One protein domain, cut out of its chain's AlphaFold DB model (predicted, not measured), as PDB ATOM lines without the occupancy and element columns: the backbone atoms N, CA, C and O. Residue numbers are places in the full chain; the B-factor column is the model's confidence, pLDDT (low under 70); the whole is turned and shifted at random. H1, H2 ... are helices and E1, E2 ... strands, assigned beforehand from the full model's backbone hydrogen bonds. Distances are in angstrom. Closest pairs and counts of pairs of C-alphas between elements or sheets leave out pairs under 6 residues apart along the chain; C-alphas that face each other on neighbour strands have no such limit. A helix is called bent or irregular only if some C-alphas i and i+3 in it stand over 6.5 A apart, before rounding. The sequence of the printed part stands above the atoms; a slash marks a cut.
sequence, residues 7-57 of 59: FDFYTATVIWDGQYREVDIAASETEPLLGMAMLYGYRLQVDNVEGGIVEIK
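This is residues 7 to 57 of the 59 residues of an uncharacterized protein of Microcystis aeruginosa PCC 7941 (UniProt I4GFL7). Two separate strand hairpins, the long bent E1-E2 and the smaller E3-E4, form an open C, joined by a link and the little helix H1, with the middle empty. The printed part has 51 residues, in the order E1, E2, H1, E3, E4, mostly strand, each sheet antiparallel. It is loose, with a radius of gyration of the C-alphas of 12.9 A and spans of 29 by 27 by 24 A.

E1, residues 8 to 16, bends by 56 degrees at residue 13 and forms a hairpin with E2, residues 19 to 27; N 14 and O 21 are 2.8 A apart. A short link leads to H1, residues 34 to 38, whose O i to N i+4 pair is within hydrogen-bond range. After a tight link, E3, residues 42 to 46, forms a hairpin with E4, residues 54 to 57; N 45 and O 55 are 2.9 A apart. The two hairpins are apart.

E1, 22.8 A long, begins at C-alpha 8 (110.493, -72.897, -26.080). E2 measures 23.3 A, E3 13.2 A. E4 ends at C-alpha 57 (93.768, -90.325, -9.964).

The farthest C-alphas, of Asp 8 and Gly 51, are 30.3 A apart. The printed part has no cut and no long link. Residues 29 to 35 have pLDDT under 70.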
ATOM      1  N   PHE A   7     115.156 -73.188 -25.029       77.00
ATOM      2  CA  PHE A   7     113.866 -73.656 -24.531       77.00
ATOM      3  C   PHE A   7     112.756 -72.856 -25.199       77.00
ATOM      4  O   PHE A   7     112.812 -71.623 -25.223       77.00
ATOM      5  N   ASP A   8     111.735 -73.550 -25.691       82.12
ATOM      6  CA  ASP A   8     110.493 -72.897 -26.080       82.12
ATOM      7  C   ASP A   8     109.721 -72.510 -24.816       82.12
ATOM      8  O   ASP A   8     109.601 -73.301 -23.878       82.12
ATOM      9  N   PHE A   9     109.188 -71.292 -24.790       83.06
ATOM     10  CA  PHE A   9     108.304 -70.829 -23.726       83.06
ATOM     11  C   PHE A   9     106.877 -70.725 -24.245       83.06
ATOM     12  O   PHE A   9     106.624 -70.157 -25.307       83.06
ATOM     13  N   TYR A  10     105.945 -71.250 -23.459       83.31
ATOM     14  CA  TYR A  10     104.516 -71.197 -23.729       83.31
ATOM     15  C   TYR A  10     103.804 -70.524 -22.564       83.31
ATOM     16  O   TYR A  10     104.123 -70.784 -21.407       83.31
ATOM     17  N   THR A  11     102.801 -69.704 -22.859       88.25
ATOM     18  CA  THR A  11     101.915 -69.155 -21.830       88.25
ATOM     19  C   THR A  11     100.741 -70.103 -21.621       88.25
ATOM     20  O   THR A  11     100.083 -70.513 -22.580       88.25
ATOM     21  N   ALA A  12     100.458 -70.442 -20.367       85.00
ATOM     22  CA  ALA A  12      99.303 -71.249 -19.995       85.00
ATOM     23  C   ALA A  12      98.542 -70.618 -18.831       85.00
ATOM     24  O   ALA A  12      99.113 -69.912 -18.001       85.00
ATOM     25  N   THR A  13      97.244 -70.907 -18.742       91.00
ATOM     26  CA  THR A  13      96.430 -70.523 -17.588       91.00
ATOM     27  C   THR A  13      96.390 -71.662 -16.573       91.00
ATOM     28  O   THR A  13      95.946 -72.765 -16.889       91.00
ATOM     29  N   VAL A  14      96.800 -71.388 -15.337       88.81
ATOM     30  CA  VAL A  14      96.692 -72.308 -14.197       88.81
ATOM     31  C   VAL A  14      95.689 -71.782 -13.178       88.81
ATOM     32  O   VAL A  14      95.473 -70.577 -13.065       88.81
ATOM     33  N   ILE A  15      95.074 -72.685 -12.415       89.94
ATOM     34  CA  ILE A  15      94.247 -72.321 -11.261       89.94
ATOM     35  C   ILE A  15      95.155 -72.345 -10.031       89.94
ATOM     36  O   ILE A  15      95.555 -73.413  -9.576       89.94
ATOM     37  N   TRP A  16      95.483 -71.171  -9.499       89.62
ATOM     38  CA  TRP A  16      96.329 -70.978  -8.323       89.62
ATOM     39  C   TRP A  16      95.503 -70.337  -7.209       89.62
ATOM     40  O   TRP A  16      94.963 -69.247  -7.393       89.62
ATOM     41  N   ASP A  17      95.383 -71.009  -6.060       90.69
ATOM     42  CA  ASP A  17      94.555 -70.566  -4.925       90.69
ATOM     43  C   ASP A  17      93.117 -70.186  -5.340       90.69
ATOM     44  O   ASP A  17      92.549 -69.185  -4.907       90.69
ATOM     45  N   GLY A  18      92.531 -70.979  -6.245       93.25
ATOM     46  CA  GLY A  18      91.183 -70.758  -6.781       93.25
ATOM     47  C   GLY A  18      91.070 -69.627  -7.812       93.25
ATOM     48  O   GLY A  18      89.974 -69.367  -8.303       93.25
ATOM     49  N   GLN A  19      92.174 -68.971  -8.170       96.19
ATOM     50  CA  GLN A  19      92.213 -67.907  -9.171       96.19
ATOM     51  C   GLN A  19      92.925 -68.366 -10.442       96.19
ATOM     52  O   GLN A  19      93.974 -69.001 -10.383       96.19
ATOM     53  N   TYR A  20      92.389 -67.993 -11.601       95.00
ATOM     54  CA  TYR A  20      93.071 -68.199 -12.875       95.00
ATOM     55  C   TYR A  20      94.251 -67.231 -13.002       95.00
ATOM     56  O   TYR A  20      94.091 -66.030 -12.783       95.00
ATOM     57  N   ARG A  21      95.431 -67.751 -13.347       96.00
ATOM     58  CA  ARG A  21      96.661 -66.977 -13.545       96.00
ATOM     59  C   ARG A  21      97.385 -67.446 -14.793       96.00
ATOM     60  O   ARG A  21      97.457 -68.646 -15.036       96.00
ATOM     61  N   GLU A  22      97.930 -66.507 -15.554       95.38
ATOM     62  CA  GLU A  22      98.861 -66.832 -16.633       95.38
ATOM     63  C   GLU A  22     100.248 -67.106 -16.055       95.38
ATOM     64  O   GLU A  22     100.712 -66.395 -15.161       95.38
ATOM     65  N   VAL A  23     100.886 -68.162 -16.548       90.44
ATOM     66  CA  VAL A  23     102.256 -68.540 -16.202       90.44
ATOM     67  C   VAL A  23     103.024 -68.912 -17.461       90.44
ATOM     68  O   VAL A  23     102.469 -69.510 -18.386       90.44
ATOM     69  N   ASP A  24     104.310 -68.581 -17.460       88.88
ATOM     70  CA  ASP A  24     105.247 -69.013 -18.486       88.88
ATOM     71  C   ASP A  24     105.745 -70.428 -18.167       88.88
ATOM     72  O   ASP A  24     106.206 -70.715 -17.059       88.88
ATOM     73  N   ILE A  25     105.650 -71.321 -19.147       82.12
ATOM     74  CA  ILE A  25     106.079 -72.715 -19.065       82.12
ATOM     75  C   ILE A  25     107.232 -72.913 -20.041       82.12
ATOM     76  O   ILE A  25     107.050 -72.801 -21.252       82.12
ATOM     77  N   ALA A  26     108.408 -73.249 -19.510       81.81
ATOM     78  CA  ALA A  26     109.527 -73.713 -20.318       81.81
ATOM     79  C   ALA A  26     109.269 -75.159 -20.761       81.81
ATOM     80  O   ALA A  26     109.157 -76.064 -19.928       81.81
ATOM     81  N   ALA A  27     109.178 -75.391 -22.065       76.56
ATOM     82  CA  ALA A  27     109.118 -76.730 -22.618       76.56
ATOM     83  C   ALA A  27     110.514 -77.347 -22.572       76.56
ATOM     84  O   ALA A  27     111.413 -76.942 -23.302       76.56
ATOM     85  N   SER A  28     110.691 -78.330 -21.690       71.75
ATOM     86  CA  SER A  28     111.963 -79.043 -21.551       71.75
ATOM     87  C   SER A  28     112.235 -80.026 -22.700       71.75
ATOM     88  O   SER A  28     113.365 -80.484 -22.813       71.75
ATOM     89  N   GLU A  29     111.238 -80.354 -23.529       63.75
ATOM     90  CA  GLU A  29     111.327 -81.257 -24.686       63.75
ATOM     91  C   GLU A  29     110.297 -80.801 -25.746       63.75
ATOM     92  O   GLU A  29     109.206 -80.347 -25.392       63.75
ATOM     93  N   THR A  30     110.634 -80.895 -27.037       58.66
ATOM     94  CA  THR A  30     109.812 -80.401 -28.168       58.66
ATOM     95  C   THR A  30     108.617 -81.294 -28.515       58.66
ATOM     96  O   THR A  30     107.728 -80.883 -29.260       58.66
ATOM     97  N   GLU A  31     108.564 -82.505 -27.961       57.75
ATOM     98  CA  GLU A  31     107.433 -83.426 -28.069       57.75
ATOM     99  C   GLU A  31     106.778 -83.573 -26.691       57.75
ATOM    100  O   GLU A  31     107.488 -83.622 -25.681       57.75
ATOM    101  N   PRO A  32     105.434 -83.649 -26.598       55.41
ATOM    102  CA  PRO A  32     104.795 -83.938 -25.328       55.41
ATOM    103  C   PRO A  32     105.379 -85.246 -24.805       55.41
ATOM    104  O   PRO A  32     105.249 -86.283 -25.457       55.41
ATOM    105  N   LEU A  33     106.038 -85.178 -23.642       63.75
ATOM    106  CA  LEU A  33     106.568 -86.347 -22.951       63.75
ATOM    107  C   LEU A  33     105.489 -87.424 -23.006       63.75
ATOM    108  O   LEU A  33     104.388 -87.184 -22.515       63.75
ATOM    109  N   LEU A  34     105.778 -88.576 -23.618       60.38
ATOM    110  CA  LEU A  34     104.797 -89.650 -23.830       60.38
ATOM    111  C   LEU A  34     103.971 -89.928 -22.560       60.38
ATOM    112  O   LEU A  34     102.764 -90.148 -22.631       60.38
ATOM    113  N   GLY A  35     104.609 -89.808 -21.391       67.94
ATOM    114  CA  GLY A  35     103.960 -89.880 -20.085       67.94
ATOM    115  C   GLY A  35     102.799 -88.898 -19.884       67.94
ATOM    116  O   GLY A  35     101.760 -89.321 -19.406       67.94
ATOM    117  N   MET A  36     102.905 -87.628 -20.286       75.38
ATOM    118  CA  MET A  36     101.824 -86.638 -20.145       75.38
ATOM    119  C   MET A  36     100.618 -86.957 -21.032       75.38
ATOM    120  O   MET A  36      99.481 -86.814 -20.588       75.38
ATOM    121  N   ALA A  37     100.842 -87.451 -22.253       76.75
ATOM    122  CA  ALA A  37      99.752 -87.902 -23.119       76.75
ATOM    123  C   ALA A  37      98.997 -89.099 -22.509       76.75
ATOM    124  O   ALA A  37      97.774 -89.187 -22.623       76.75
ATOM    125  N   MET A  38      99.704 -89.989 -21.802       78.38
ATOM    126  CA  MET A  38      99.099 -91.120 -21.087       78.38
ATOM    127  C   MET A  38      98.244 -90.700 -19.882       78.38
ATOM    128  O   MET A  38      97.423 -91.492 -19.427       78.38
ATOM    129  N   LEU A  39      98.405 -89.475 -19.371       84.88
ATOM    130  CA  LEU A  39      97.613 -88.943 -18.255       84.88
ATOM    131  C   LEU A  39      96.297 -88.293 -18.700       84.88
ATOM    132  O   LEU A  39      95.574 -87.742 -17.870       84.88
ATOM    133  N   TYR A  40      95.950 -88.354 -19.989       84.75
ATOM    134  CA  TYR A  40      94.649 -87.888 -20.458       84.75
ATOM    135  C   TYR A  40      93.508 -88.596 -19.704       84.75
ATOM    136  O   TYR A  40      93.448 -89.822 -19.656       84.75
ATOM    137  N   GLY A  41      92.595 -87.821 -19.110       90.38
ATOM    138  CA  GLY A  41      91.508 -88.354 -18.276       90.38
ATOM    139  C   GLY A  41      91.878 -88.590 -16.805       90.38
ATOM    140  O   GLY A  41      91.046 -89.081 -16.044       90.38
ATOM    141  N   TYR A  42      93.088 -88.220 -16.384       92.25
ATOM    142  CA  TYR A  42      93.545 -88.315 -15.000       92.25
ATOM    143  C   TYR A  42      93.899 -86.935 -14.432       92.25
ATOM    144  O   TYR A  42      94.291 -86.012 -15.143       92.25
ATOM    145  N   ARG A  43      93.767 -86.797 -13.112       89.50
ATOM    146  CA  ARG A  43      94.276 -85.680 -12.318       89.50
ATOM    147  C   ARG A  43      95.652 -86.033 -11.772       89.50
ATOM    148  O   ARG A  43      95.780 -87.043 -11.086       89.50
ATOM    149  N   LEU A  44      96.627 -85.161 -12.013       88.88
ATOM    150  CA  LEU A  44      97.907 -85.136 -11.307       88.88
ATOM    151  C   LEU A  44      97.821 -84.119 -10.159       88.88
ATOM    152  O   LEU A  44      97.500 -82.955 -10.394       88.88
ATOM    153  N   GLN A  45      98.105 -84.556  -8.933       90.75
ATOM    154  CA  GLN A  45      98.259 -83.697  -7.759       90.75
ATOM    155  C   GLN A  45      99.684 -83.831  -7.221       90.75
ATOM    156  O   GLN A  45     100.199 -84.940  -7.088       90.75
ATOM    157  N   VAL A  46     100.313 -82.694  -6.926       92.06
ATOM    158  CA  VAL A  46     101.655 -82.615  -6.348       92.06
ATOM    159  C   VAL A  46     101.575 -81.738  -5.111       92.06
ATOM    160  O   VAL A  46     101.229 -80.558  -5.209       92.06
ATOM    161  N   ASP A  47     101.906 -82.299  -3.954       93.94
ATOM    162  CA  ASP A  47     102.092 -81.503  -2.750       93.94
ATOM    163  C   ASP A  47     103.483 -80.853  -2.801       93.94
ATOM    164  O   ASP A  47     104.507 -81.528  -2.693       93.94
ATOM    165  N   ASN A  48     103.528 -79.529  -2.962       90.88
ATOM    166  CA  ASN A  48     104.771 -78.752  -3.075       90.88
ATOM    167  C   ASN A  48     105.436 -78.503  -1.708       90.88
ATOM    168  O   ASN A  48     105.725 -77.367  -1.331       90.88
ATOM    169  N   VAL A  49     105.656 -79.574  -0.949       93.56
ATOM    170  CA  VAL A  49     106.345 -79.585   0.346       93.56
ATOM    171  C   VAL A  49     107.352 -80.731   0.385       93.56
ATOM    172  O   VAL A  49     107.242 -81.700  -0.366       93.56
ATOM    173  N   GLU A  50     108.345 -80.638   1.265       94.88
ATOM    174  CA  GLU A  50     109.310 -81.722   1.446       94.88
ATOM    175  C   GLU A  50     108.599 -83.012   1.888       94.88
ATOM    176  O   GLU A  50     107.808 -83.007   2.831       94.88
ATOM    177  N   GLY A  51     108.860 -84.112   1.174       95.00
ATOM    178  CA  GLY A  51     108.179 -85.390   1.404       95.00
ATOM    179  C   GLY A  51     106.700 -85.414   0.992       95.00
ATOM    180  O   GLY A  51     105.991 -86.345   1.371       95.00
ATOM    181  N   GLY A  52     106.232 -84.410   0.246       94.88
ATOM    182  CA  GLY A  52     104.867 -84.329  -0.265       94.88
ATOM    183  C   GLY A  52     104.490 -85.484  -1.196       94.88
ATOM    184  O   GLY A  52     105.343 -86.127  -1.815       94.88
ATOM    185  N   ILE A  53     103.189 -85.758  -1.290       95.81
ATOM    186  CA  ILE A  53     102.655 -86.844  -2.106       95.81
ATOM    187  C   ILE A  53     102.507 -86.371  -3.556       95.81
ATOM    188  O   ILE A  53     102.015 -85.276  -3.832       95.81
ATOM    189  N   VAL A  54     102.905 -87.236  -4.490       94.06
ATOM    190  CA  VAL A  54     102.557 -87.122  -5.910       94.06
ATOM    191  C   VAL A  54     101.533 -88.199  -6.224       94.06
ATOM    192  O   VAL A  54     101.796 -89.387  -6.031       94.06
ATOM    193  N   GLU A  55     100.362 -87.792  -6.695       94.75
ATOM    194  CA  GLU A  55      99.235 -88.690  -6.899       94.75
ATOM    195  C   GLU A  55      98.617 -88.514  -8.286       94.75
ATOM    196  O   GLU A  55      98.387 -87.398  -8.749       94.75
ATOM    197  N   ILE A  56      98.316 -89.641  -8.937       93.94
ATOM    198  CA  ILE A  56      97.559 -89.701 -10.187       93.94
ATOM    199  C   ILE A  56      96.248 -90.429  -9.901       93.94
ATOM    200  O   ILE A  56      96.252 -91.579  -9.458       93.94
ATOM    201  N   LYS A  57      95.119 -89.774 -10.169       94.75
ATOM    202  CA  LYS A  57      93.768 -90.325  -9.964       94.75
ATOM    203  C   LYS A  57      92.921 -90.153 -11.212       94.75
ATOM    204  O   LYS A  57      93.065 -89.153 -11.903       94.75
TER     205      LYS A  57